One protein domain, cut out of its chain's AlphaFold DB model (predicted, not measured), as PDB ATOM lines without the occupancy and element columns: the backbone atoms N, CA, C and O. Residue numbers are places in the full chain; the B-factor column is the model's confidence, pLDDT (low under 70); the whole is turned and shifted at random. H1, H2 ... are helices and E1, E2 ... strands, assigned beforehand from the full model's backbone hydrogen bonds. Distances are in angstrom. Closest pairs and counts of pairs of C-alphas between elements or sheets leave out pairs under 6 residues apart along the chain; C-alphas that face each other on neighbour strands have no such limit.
ATOM      1  N   THR A   9       7.480   0.884 -39.864       75.00
ATOM      2  CA  THR A   9       6.848   1.722 -38.850       75.00
ATOM      3  C   THR A   9       5.513   2.299 -39.326       75.00
ATOM      4  O   THR A   9       4.559   2.371 -38.553       75.00
ATOM      5  N   GLY A  10       5.408   2.670 -40.609       77.06
ATOM      6  CA  GLY A  10       4.166   3.194 -41.185       77.06
ATOM      7  C   GLY A  10       3.053   2.146 -41.226       77.06
ATOM      8  O   GLY A  10       1.904   2.443 -40.890       77.06
ATOM      9  N   LYS A  11       3.400   0.901 -41.572       79.31
ATOM     10  CA  LYS A  11       2.438  -0.206 -41.587       79.31
ATOM     11  C   LYS A  11       2.010  -0.612 -40.179       79.31
ATOM     12  O   LYS A  11       0.815  -0.729 -39.950       79.31
ATOM     13  N   ALA A  12       2.950  -0.734 -39.242       80.19
ATOM     14  CA  ALA A  12       2.634  -1.052 -37.848       80.19
ATOM     15  C   ALA A  12       1.696  -0.004 -37.222       80.19
ATOM     16  O   ALA A  12       0.707  -0.350 -36.582       80.19
ATOM     17  N   ALA A  13       1.952   1.287 -37.464       81.94
ATOM     18  CA  ALA A  13       1.072   2.362 -37.013       81.94
ATOM     19  C   ALA A  13      -0.339   2.267 -37.626       81.94
ATOM     20  O   ALA A  13      -1.336   2.489 -36.937       81.94
ATOM     21  N   LYS A  14      -0.429   1.912 -38.915       81.06
ATOM     22  CA  LYS A  14      -1.706   1.704 -39.606       81.06
ATOM     23  C   LYS A  14      -2.474   0.504 -39.035       81.06
ATOM     24  O   LYS A  14      -3.645   0.665 -38.705       81.06
ATOM     25  N   GLU A  15      -1.814  -0.641 -38.869       82.06
ATOM     26  CA  GLU A  15      -2.400  -1.866 -38.303       82.06
ATOM     27  C   GLU A  15      -2.931  -1.613 -36.886       82.06
ATOM     28  O   GLU A  15      -4.084  -1.915 -36.604       82.06
ATOM     29  N   ILE A  16      -2.170  -0.935 -36.018       82.69
ATOM     30  CA  ILE A  16      -2.631  -0.601 -34.655       82.69
ATOM     31  C   ILE A  16      -3.876   0.303 -34.682       82.69
ATOM     32  O   ILE A  16      -4.779   0.161 -33.852       82.69
ATOM     33  N   LYS A  17      -3.967   1.227 -35.639       82.38
ATOM     34  CA  LYS A  17      -5.159   2.067 -35.790       82.38
ATOM     35  C   LYS A  17      -6.378   1.253 -36.236       82.38
ATOM     36  O   LYS A  17      -7.482   1.504 -35.753       82.38
ATOM     37  N   GLU A  18      -6.191   0.304 -37.147       78.81
ATOM     38  CA  GLU A  18      -7.259  -0.538 -37.702       78.81
ATOM     39  C   GLU A  18      -7.723  -1.615 -36.704       78.81
ATOM     40  O   GLU A  18      -8.925  -1.823 -36.532       78.81
ATOM     41  N   GLU A  19      -6.785  -2.232 -35.984       77.69
ATOM     42  CA  GLU A  19      -7.008  -3.374 -35.090       77.69
ATOM     43  C   GLU A  19      -7.081  -3.013 -33.603       77.69
ATOM     44  O   GLU A  19      -7.454  -3.850 -32.789       77.69
ATOM     45  N   ALA A  20      -6.722  -1.805 -33.184       77.12
ATOM     46  CA  ALA A  20      -6.833  -1.409 -31.777       77.12
ATOM     47  C   ALA A  20      -7.484  -0.039 -31.584       77.12
ATOM     48  O   ALA A  20      -7.677   0.369 -30.443       77.12
ATOM     49  N   HIS A  21      -7.845   0.667 -32.664       78.75
ATOM     50  CA  HIS A  21      -8.400   2.026 -32.615       78.75
ATOM     51  C   HIS A  21      -7.535   3.032 -31.837       78.75
ATOM     52  O   HIS A  21      -8.037   4.040 -31.345       78.75
ATOM     53  N   LEU A  22      -6.229   2.780 -31.744       82.31
ATOM     54  CA  LEU A  22      -5.276   3.690 -31.116       82.31
ATOM     55  C   LEU A  22      -4.613   4.545 -32.194       82.31
ATOM     56  O   LEU A  22      -4.156   4.027 -33.216       82.31
ATOM     57  N   HIS A  23      -4.537   5.858 -31.974       82.69
ATOM     58  CA  HIS A  23      -3.808   6.729 -32.884       82.69
ATOM     59  C   HIS A  23      -2.310   6.605 -32.601       82.69
ATOM     60  O   HIS A  23      -1.794   7.065 -31.583       82.69
ATOM     61  N   VAL A  24      -1.604   5.961 -33.526       83.44
ATOM     62  CA  VAL A  24      -0.158   5.762 -33.455       83.44
ATOM     63  C   VAL A  24       0.495   6.464 -34.632       83.44
ATOM     64  O   VAL A  24       0.059   6.344 -35.778       83.44
ATOM     65  N   THR A  25       1.543   7.219 -34.342       83.50
ATOM     66  CA  THR A  25       2.441   7.810 -35.332       83.50
ATOM     67  C   THR A  25       3.758   7.036 -35.360       83.50
ATOM     68  O   THR A  25       4.093   6.365 -34.386       83.50
ATOM     69  N   PRO A  26       4.559   7.126 -36.436       82.12
ATOM     70  CA  PRO A  26       5.848   6.445 -36.467       82.12
ATOM     71  C   PRO A  26       6.797   6.820 -35.322       82.12
ATOM     72  O   PRO A  26       7.614   6.006 -34.912       82.12
ATOM     73  N   THR A  27       6.665   8.029 -34.778       84.69
ATOM     74  CA  THR A  27       7.430   8.511 -33.620       84.69
ATOM     75  C   THR A  27       6.986   7.902 -32.288       84.69
ATOM     76  O   THR A  27       7.748   7.946 -31.330       84.69
ATOM     77  N   ASP A  28       5.794   7.300 -32.223       86.75
ATOM     78  CA  ASP A  28       5.299   6.585 -31.036       86.75
ATOM     79  C   ASP A  28       5.845   5.147 -30.938       86.75
ATOM     80  O   ASP A  28       5.534   4.431 -29.982       86.75
ATOM     81  N   LEU A  29       6.604   4.696 -31.945       90.81
ATOM     82  CA  LEU A  29       7.100   3.330 -32.065       90.81
ATOM     83  C   LEU A  29       8.612   3.275 -31.839       90.81
ATOM     84  O   LEU A  29       9.406   3.670 -32.692       90.81
ATOM     85  N   LEU A  30       9.013   2.711 -30.701       93.50
ATOM     86  CA  LEU A  30      10.412   2.412 -30.400       93.50
ATOM     87  C   LEU A  30      10.772   1.020 -30.928       93.50
ATOM     88  O   LEU A  30      10.183   0.031 -30.497       93.50
ATOM     89  N   ASN A  31      11.755   0.919 -31.823       94.62
ATOM     90  CA  ASN A  31      12.245  -0.374 -32.305       94.62
ATOM     91  C   ASN A  31      13.095  -1.063 -31.221       94.62
ATOM     92  O   ASN A  31      14.281  -0.771 -31.074       94.62
ATOM     93  N   MET A  32      12.490  -1.982 -30.462       96.31
ATOM     94  CA  MET A  32      13.191  -2.724 -29.409       96.31
ATOM     95  C   MET A  32      14.224  -3.689 -29.984       96.31
ATOM     96  O   MET A  32      15.250  -3.915 -29.349       96.31
ATOM     97  N   SER A  33      13.974  -4.255 -31.168       94.56
ATOM     98  CA  SER A  33      14.931  -5.156 -31.818       94.56
ATOM     99  C   SER A  33      16.221  -4.431 -32.192       94.56
ATOM    100  O   SER A  33      17.296  -4.924 -31.871       94.56
ATOM    101  N   ALA A  34      16.118  -3.244 -32.796       93.38
ATOM    102  CA  ALA A  34      17.285  -2.422 -33.110       93.38
ATOM    103  C   ALA A  34      18.021  -1.967 -31.843       93.38
ATOM    104  O   ALA A  34      19.241  -2.031 -31.796       93.38
ATOM    105  N   LEU A  35      17.287  -1.578 -30.794       94.44
ATOM    106  CA  LEU A  35      17.899  -1.167 -29.530       94.44
ATOM    107  C   LEU A  35      18.658  -2.324 -28.856       94.44
ATOM    108  O   LEU A  35      19.767  -2.144 -28.361       94.44
ATOM    109  N   ALA A  36      18.096  -3.533 -28.861       94.06
ATOM    110  CA  ALA A  36      18.747  -4.709 -28.284       94.06
ATOM    111  C   ALA A  36      19.976  -5.191 -29.081       94.06
ATOM    112  O   ALA A  36      20.819  -5.879 -28.516       94.06
ATOM    113  N   LEU A  37      20.073  -4.832 -30.365       92.44
ATOM    114  CA  LEU A  37      21.142  -5.223 -31.291       92.44
ATOM    115  C   LEU A  37      22.011  -4.024 -31.711       92.44
ATOM    116  O   LEU A  37      22.613  -4.043 -32.780       92.44
ATOM    117  N   GLU A  38      22.041  -2.960 -30.903       88.00
ATOM    118  CA  GLU A  38      22.799  -1.736 -31.204       88.00
ATOM    119  C   GLU A  38      24.308  -2.007 -31.335       88.00
ATOM    120  O   GLU A  38      24.959  -1.395 -32.177       88.00
ATOM    121  N   ASP A  39      24.826  -2.971 -30.566       84.62
ATOM    122  CA  ASP A  39      26.236  -3.386 -30.562       84.62
ATOM    123  C   ASP A  39      26.512  -4.636 -31.433       84.62
ATOM    124  O   ASP A  39      27.574  -5.251 -31.317       84.62
ATOM    125  N   ASP A  40      25.549  -5.077 -32.252       81.19
ATOM    126  CA  ASP A  40      25.698  -6.272 -33.092       81.19
ATOM    127  C   ASP A  40      26.281  -5.923 -34.472       81.19
ATOM    128  O   ASP A  40      25.626  -5.292 -35.300       81.19
ATOM    129  N   ASP A  41      27.504  -6.388 -34.739       70.88
ATOM    130  CA  ASP A  41      28.226  -6.195 -36.009       70.88
ATOM    131  C   ASP A  41      27.928  -7.307 -37.038       70.88
ATOM    132  O   ASP A  41      28.748  -7.613 -37.911       70.88
ATOM    133  N   ALA A  42      26.772  -7.971 -36.940       77.69
ATOM    134  CA  ALA A  42      26.395  -9.041 -37.856       77.69
ATOM    135  C   ALA A  42      26.151  -8.503 -39.279       77.69
ATOM    136  O   ALA A  42      25.030  -8.160 -39.670       77.69
ATOM    137  N   GLU A  43      27.213  -8.470 -40.088       62.66
ATOM    138  CA  GLU A  43      27.125  -8.165 -41.511       62.66
ATOM    139  C   GLU A  43      26.120  -9.140 -42.151       62.66
ATOM    140  O   GLU A  43      26.278 -10.359 -42.081       62.66
ATOM    141  N   HIS A  44      25.065  -8.587 -42.761       77.69
ATOM    142  CA  HIS A  44      24.000  -9.275 -43.513       77.69
ATOM    143  C   HIS A  44      22.732  -9.717 -42.761       77.69
ATOM    144  O   HIS A  44      21.812 -10.201 -43.428       77.69
ATOM    145  N   LEU A  45      22.599  -9.501 -41.447       86.12
ATOM    146  CA  LEU A  45      21.341  -9.783 -40.735       86.12
ATOM    147  C   LEU A  45      20.530  -8.511 -40.458       86.12
ATOM    148  O   LEU A  45      21.058  -7.468 -40.094       86.12
ATOM    149  N   GLN A  46      19.209  -8.603 -40.621       88.56
ATOM    150  CA  GLN A  46      18.292  -7.567 -40.140       88.56
ATOM    151  C   GLN A  46      18.272  -7.540 -38.606       88.56
ATOM    152  O   GLN A  46      18.209  -8.600 -37.979       88.56
ATOM    153  N   GLN A  47      18.227  -6.341 -38.018       90.31
ATOM    154  CA  GLN A  47      18.048  -6.126 -36.576       90.31
ATOM    155  C   GLN A  47      16.602  -6.440 -36.150       90.31
ATOM    156  O   GLN A  47      15.768  -5.555 -35.938       90.31
ATOM    157  N   ALA A  48      16.277  -7.725 -36.095       92.12
ATOM    158  CA  ALA A  48      14.927  -8.235 -35.912       92.12
ATOM    159  C   ALA A  48      14.952  -9.646 -35.313       92.12
ATOM    160  O   ALA A  48      15.969 -10.336 -35.327       92.12
ATOM    161  N   MET A  49      13.806 -10.095 -34.801       93.25
ATOM    162  CA  MET A  49      13.641 -11.480 -34.374       93.25
ATOM    163  C   MET A  49      13.356 -12.373 -35.588       93.25
ATOM    164  O   MET A  49      12.484 -12.062 -36.397       93.25
ATOM    165  N   TYR A  50      14.063 -13.498 -35.688       92.69
ATOM    166  CA  TYR A  50      13.787 -14.546 -36.673       92.69
ATOM    167  C   TYR A  50      12.990 -15.664 -35.991       92.69
ATOM    168  O   TYR A  50      13.514 -16.292 -35.068       92.69
ATOM    169  N   PRO A  51      11.742 -15.947 -36.413       92.00
ATOM    170  CA  PRO A  51      10.900 -16.937 -35.747       92.00
ATOM    171  C   PRO A  51      11.418 -18.366 -35.943       92.00
ATOM    172  O   PRO A  51      11.208 -19.223 -35.087       92.00
ATOM    173  N   SER A  52      12.100 -18.634 -37.062       91.56
ATOM    174  CA  SER A  52      12.707 -19.932 -37.353       91.56
ATOM    175  C   SER A  52      13.910 -19.779 -38.296       91.56
ATOM    176  O   SER A  52      13.794 -20.099 -39.482       91.56
ATOM    177  N   PRO A  53      15.085 -19.341 -37.796       88.69
ATOM    178  CA  PRO A  53      16.255 -19.030 -38.631       88.69
ATOM    179  C   PRO A  53      16.793 -20.231 -39.428       88.69
ATOM    180  O   PRO A  53      17.501 -20.055 -40.411       88.69
ATOM    181  N   GLY A  54      16.457 -21.462 -39.025       89.56
ATOM    182  CA  GLY A  54      16.811 -22.677 -39.767       89.56
ATOM    183  C   GLY A  54      15.826 -23.074 -40.875       89.56
ATOM    184  O   GLY A  54      16.117 -24.014 -41.608       89.56
ATOM    185  N   ALA A  55      14.665 -22.417 -40.982       90.75
ATOM    186  CA  ALA A  55      13.602 -22.804 -41.919       90.75
ATOM    187  C   ALA A  55      13.145 -21.673 -42.850       90.75
ATOM    188  O   ALA A  55      12.760 -21.956 -43.982       90.75
ATOM    189  N   CYS A  56      13.166 -20.419 -42.392       87.31
ATOM    190  CA  CYS A  56      12.757 -19.262 -43.183       87.31
ATOM    191  C   CYS A  56      13.674 -18.061 -42.936       87.31
ATOM    192  O   CYS A  56      14.219 -17.894 -41.846       87.31
ATOM    193  N   ASP A  57      13.769 -17.194 -43.940       88.50
ATOM    194  CA  ASP A  57      14.410 -15.878 -43.875       88.50
ATOM    195  C   ASP A  57      13.443 -14.770 -43.412       88.50
ATOM    196  O   ASP A  57      13.789 -13.589 -43.432       88.50
ATOM    197  N   GLU A  58      12.233 -15.135 -42.966       90.38
ATOM    198  CA  GLU A  58      11.292 -14.194 -42.361       90.38
ATOM    199  C   GLU A  58      11.916 -13.551 -41.118       90.38
ATOM    200  O   GLU A  58      12.444 -14.232 -40.239       90.38
ATOM    201  N   PHE A  59      11.800 -12.230 -41.025       91.44
ATOM    202  CA  PHE A  59      12.230 -11.455 -39.874       91.44
ATOM    203  C   PHE A  59      11.097 -10.548 -39.395       91.44
ATOM    204  O   PHE A  59      10.298 -10.024 -40.178       91.44
ATOM    205  N   ILE A  60      11.024 -10.371 -38.080       92.06
ATOM    206  CA  ILE A  60       9.968  -9.628 -37.401       92.06
ATOM    207  C   ILE A  60      10.638  -8.629 -36.454       92.06
ATOM    208  O   ILE A  60      11.075  -9.002 -35.361       92.06
ATOM    209  N   PRO A  61      10.752  -7.355 -36.854       92.81
ATOM    210  CA  PRO A  61      11.155  -6.304 -35.938       92.81
ATOM    211  C   PRO A  61      10.044  -6.065 -34.915       92.81
ATOM    212  O   PRO A  61       8.861  -5.992 -35.258       92.81
ATOM    213  N   LEU A  62      10.430  -5.961 -33.648       94.69
ATOM    214  CA  LEU A  62       9.513  -5.821 -32.525       94.69
ATOM    215  C   LEU A  62       9.564  -4.385 -32.011       94.69
ATOM    216  O   LEU A  62      10.608  -3.901 -31.571       94.69
ATOM    217  N   PHE A  63       8.421  -3.710 -32.066       94.06
ATOM    218  CA  PHE A  63       8.279  -2.322 -31.647       94.06
ATOM    219  C   PHE A  63       7.524  -2.222 -30.322       94.06
ATOM    220  O   PHE A  63       6.607  -2.997 -30.051       94.06
ATOM    221  N   LEU A  64       7.892  -1.234 -29.512       94.81
ATOM    222  CA  LEU A  64       7.169  -0.826 -28.317       94.81
ATOM    223  C   LEU A  64       6.357   0.433 -28.620       94.81
ATOM    224  O   LEU A  64       6.912   1.441 -29.051       94.81
ATOM    225  N   CYS A  65       5.058   0.378 -28.325       93.00
ATOM    226  CA  CYS A  65       4.178   1.539 -28.257       93.00
ATOM    227  C   CYS A  65       3.686   1.699 -26.817       93.00
ATOM    228  O   CYS A  65       3.150   0.753 -26.235       93.00
ATOM    229  N   GLN A  66       3.860   2.886 -26.238       92.62
ATOM    230  CA  GLN A  66       3.371   3.202 -24.896       92.62
ATOM    231  C   GLN A  66       2.333   4.314 -24.994       92.62
ATOM    232  O   GLN A  66       2.606   5.374 -25.548       92.62
ATOM    233  N   LYS A  67       1.143   4.078 -24.439       90.38
ATOM    234  CA  LYS A  67       0.042   5.046 -24.414       90.38
ATOM    235  C   LYS A  67      -0.579   5.072 -23.026       90.38
ATOM    236  O   LYS A  67      -0.747   4.029 -22.388       90.38
ATOM    237  N   ARG A  68      -0.921   6.265 -22.546       91.19
ATOM    238  CA  ARG A  68      -1.684   6.429 -21.308       91.19
ATOM    239  C   ARG A  68      -3.157   6.536 -21.662       91.19
ATOM    240  O   ARG A  68      -3.551   7.433 -22.390       91.19
ATOM    241  N   LEU A  69      -3.964   5.630 -21.125       90.12
ATOM    242  CA  LEU A  69      -5.398   5.557 -21.397       90.12
ATOM    243  C   LEU A  69      -6.187   5.883 -20.129       90.12
ATOM    244  O   LEU A  69      -5.773   5.524 -19.021       90.12
ATOM    245  N   THR A  70      -7.341   6.530 -20.286       91.44
ATOM    246  CA  THR A  70      -8.313   6.654 -19.196       91.44
ATOM    247  C   THR A  70      -8.962   5.304 -18.910       91.44
ATOM    248  O   THR A  70      -8.943   4.380 -19.729       91.44
ATOM    249  N   ARG A  71      -9.590   5.176 -17.736       88.62
ATOM    250  CA  ARG A  71     -10.330   3.958 -17.395       88.62
ATOM    251  C   ARG A  71     -11.483   3.691 -18.370       88.62
ATOM    252  O   ARG A  71     -11.669   2.543 -18.761       88.62
ATOM    253  N   ARG A  72     -12.188   4.749 -18.788       88.00
ATOM    254  CA  ARG A  72     -13.277   4.688 -19.773       88.00
ATOM    255  C   ARG A  72     -12.774   4.159 -21.115       88.00
ATOM    256  O   ARG A  72     -13.348   3.219 -21.652       88.00
ATOM    257  N   HIS A  73     -11.644   4.677 -21.597       87.56
ATOM    258  CA  HIS A  73     -11.026   4.210 -22.838       87.56
ATOM    259  C   HIS A  73     -10.577   2.733 -22.738       87.56
ATOM    260  O   HIS A  73     -10.839   1.940 -23.638       87.56
ATOM    261  N   ILE A  74      -9.987   2.311 -21.611       87.38
ATOM    262  CA  ILE A  74      -9.621   0.899 -21.365       87.38
ATOM    263  C   ILE A  74     -10.844  -0.027 -21.423       87.38
ATOM    264  O   ILE A  74     -10.770  -1.129 -21.968       87.38
ATOM    265  N   GLU A  75     -11.961   0.385 -20.830       86.31
ATOM    266  CA  GLU A  75     -13.199  -0.400 -20.833       86.31
ATOM    267  C   GLU A  75     -13.830  -0.452 -22.222       86.31
ATOM    268  O   GLU A  75     -14.270  -1.520 -22.642       86.31
ATOM    269  N   TRP A  76     -13.771   0.650 -22.966       84.81
ATOM    270  CA  TRP A  76     -14.226   0.726 -24.351       84.81
ATOM    271  C   TRP A  76     -13.427  -0.183 -25.303       84.81
ATOM    272  O   TRP A  76     -14.001  -0.780 -26.214       84.81
ATOM    273  N   LEU A  77     -12.118  -0.344 -25.069       83.88
ATOM    274  CA  LEU A  77     -11.250  -1.238 -25.850       83.88
ATOM    275  C   LEU A  77     -11.492  -2.727 -25.555       83.88
ATOM    276  O   LEU A  77     -11.239  -3.587 -26.402       83.88
ATOM    277  N   ARG A  78     -11.953  -3.067 -24.347       80.81
ATOM    278  CA  ARG A  78     -12.038  -4.456 -23.879       80.81
ATOM    279  C   ARG A  78     -13.037  -5.265 -24.713       80.81
ATOM    280  O   ARG A  78     -14.239  -5.032 -24.655       80.81
ATOM    281  N   GLY A  79     -12.549  -6.301 -25.400       66.50
ATOM    282  CA  GLY A  79     -13.402  -7.280 -26.078       66.50
ATOM    283  C   GLY A  79     -14.029  -6.787 -27.382       66.50
ATOM    284  O   GLY A  79     -14.894  -7.478 -27.927       66.50
ATOM    285  N   ARG A  80     -13.598  -5.636 -27.919       71.69
ATOM    286  CA  ARG A  80     -13.952  -5.270 -29.292       71.69
ATOM    287  C   ARG A  80     -13.298  -6.254 -30.266       71.69
ATOM    288  O   ARG A  80     -12.114  -6.566 -30.164       71.69
ATOM    289  N   ALA A  81     -14.105  -6.746 -31.204       59.19
ATOM    290  CA  ALA A  81     -13.626  -7.470 -32.374       59.19
ATOM    291  C   ALA A  81     -13.143  -6.434 -33.387       59.19
ATOM    292  O   ALA A  81     -13.944  -5.850 -34.119       59.19
ATOM    293  N   THR A  82     -11.857  -6.148 -33.335       60.06
ATOM    294  CA  THR A  82     -11.189  -5.128 -34.122       60.06
ATOM    295  C   THR A  82     -10.415  -5.825 -35.229       60.06
ATOM    296  O   THR A  82      -9.498  -6.590 -34.972       60.06
ATOM    297  N   GLY A  83     -10.857  -5.636 -36.465       57.47
ATOM    298  CA  GLY A  83     -10.305  -6.296 -37.642       57.47
ATOM    299  C   GLY A  83     -11.272  -6.166 -38.811       57.47
ATOM    300  O   GLY A  83     -12.484  -5.992 -38.618       57.47
ATOM    301  N   LEU A  84     -10.758  -6.235 -40.035       59.06
ATOM    302  CA  LEU A  84     -11.592  -6.195 -41.230       59.06
ATOM    303  C   LEU A  84     -12.318  -7.537 -41.370       59.06
ATOM    304  O   LEU A  84     -11.879  -8.439 -42.078       59.06
ATOM    305  N   ARG A  85     -13.493  -7.669 -40.735       59.44
ATOM    306  CA  ARG A  85     -14.365  -8.851 -40.912       59.44
ATOM    307  C   ARG A  85     -14.685  -9.120 -42.385       59.44
ATOM    308  O   ARG A  85     -14.940 -10.260 -42.760       59.44
ATOM    309  N   SER A  86     -14.674  -8.074 -43.213       56.28
ATOM    310  CA  SER A  86     -14.833  -8.149 -44.667       56.28
ATOM    311  C   SER A  86     -13.679  -8.857 -45.383       56.28
ATOM    312  O   SER A  86     -13.893  -9.375 -46.472       56.28
ATOM    313  N   GLU A  87     -12.488  -8.905 -44.783       64.31
ATOM    314  CA  GLU A  87     -11.294  -9.576 -45.318       64.31
ATOM    315  C   GLU A  87     -11.081 -10.978 -44.710       64.31
ATOM    316  O   GLU A  87     -10.109 -11.658 -45.022       64.31
ATOM    317  N   GLY A  88     -12.029 -11.458 -43.893       67.50
ATOM    318  CA  GLY A  88     -11.994 -12.797 -43.290       67.50
ATOM    319  C   GLY A  88     -11.201 -12.884 -41.984       67.50
ATOM    320  O   GLY A  88     -11.060 -13.974 -41.428       67.50
ATOM    321  N   GLU A  89     -10.724 -11.755 -41.464       66.94
ATOM    322  CA  GLU A  89      -9.992 -11.700 -40.203       66.94
ATOM    323  C   GLU A  89     -10.947 -11.716 -39.003       66.94
ATOM    324  O   GLU A  89     -11.917 -10.956 -38.926       66.94
ATOM    325  N   ASN A  90     -10.665 -12.598 -38.040       71.81
ATOM    326  CA  ASN A  90     -11.379 -12.675 -36.766       71.81
ATOM    327  C   ASN A  90     -10.422 -12.330 -35.623       71.81
ATOM    328  O   ASN A  90      -9.932 -13.209 -34.914       71.81
ATOM    329  N   ILE A  91     -10.124 -11.039 -35.502       73.94
ATOM    330  CA  ILE A  91      -9.218 -10.491 -34.496       73.94
ATOM    331  C   ILE A  91     -10.057  -9.877 -33.367       73.94
ATOM    332  O   ILE A  91     -11.064  -9.200 -33.594       73.94
ATOM    333  N   SER A  92      -9.671 -10.169 -32.125       78.50
ATOM    334  CA  SER A  92     -10.303  -9.630 -30.920       78.50
ATOM    335  C   SER A  92      -9.251  -9.062 -29.982       78.50
ATOM    336  O   SER A  92      -8.289  -9.759 -29.648       78.50
ATOM    337  N   LEU A  93      -9.466  -7.840 -29.498       83.06
ATOM    338  CA  LEU A  93      -8.531  -7.184 -28.594       83.06
ATOM    339  C   LEU A  93      -8.706  -7.680 -27.150       83.06
ATOM    340  O   LEU A  93      -9.777  -7.555 -26.546       83.06
ATOM    341  N   SER A  94      -7.620  -8.203 -26.574       85.12
ATOM    342  CA  SER A  94      -7.548  -8.637 -25.175       85.12
ATOM    343  C   SER A  94      -6.592  -7.756 -24.377       85.12
ATOM    344  O   SER A  94      -5.398  -7.706 -24.655       85.12
ATOM    345  N   LEU A  95      -7.111  -7.093 -23.342       88.94
ATOM    346  CA  LEU A  95      -6.309  -6.302 -22.411       88.94
ATOM    347  C   LEU A  95      -5.925  -7.153 -21.203       88.94
ATOM    348  O   LEU A  95      -6.789  -7.554 -20.416       88.94
TER     349      LEU A  95
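AT A GLANCE: This is residues 9 to 95 of the 143 residues of the protein "NUDIX family hydrolase" of Pyrenophora seminiperda CCB06 (UniProt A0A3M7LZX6). Little regular structure: a loose run of loops with a short antiparallel two-strand ribbon, E1 and E2, near the middle and H1 beside it. H2 and loop 37 to 62 lie toward one end, H3 and tail 78 to 95 toward the other; residues 39 to 44 stick out. Of 87 printed residues, 30 are in named elements, H1 E1 H2 E2 H3, mostly helix. The radius of gyration of the C-alphas is 16.0 A, the spans 46 by 30 by 20 A.

HOW THE PARTS SIT: The closest C-alphas of H1, residues 9 to 20, and E1, residues 29 to 31, are Thr 9 and Leu 29, 7.0 A apart. E2, residues 63 to 65, is E1's antiparallel neighbour at 150 degrees; N 30 and O 64, 3.0 A apart, are within hydrogen-bond range. The closest C-alphas of H2, residues 32 to 36, and E2 are Met 32 and Phe 63, 5.4 A. H1 and H3, residues 71 to 77, are close but not clearly touching, C-alphas 20 and 77 being 7.4 A apart. In H1, H2 and H3 every O i to N i+4 pair is within range.

IN THESE COORDINATES: H1 runs 15.7 A from C-alpha 9 at (6.848, 1.722, -38.850). E1 spans 6.3 A, H2 6.0 A, E2 6.6 A and H3 10.0 A, ending at (-11.250, -1.238, -25.850).

THE WHOLE: The farthest C-alphas, Glu 43 and Arg 72, are 47.6 A apart. The printed part has no cut; H2 to E2 is a long link. Residues 43, 79 and 81 to 89 have pLDDT under 70.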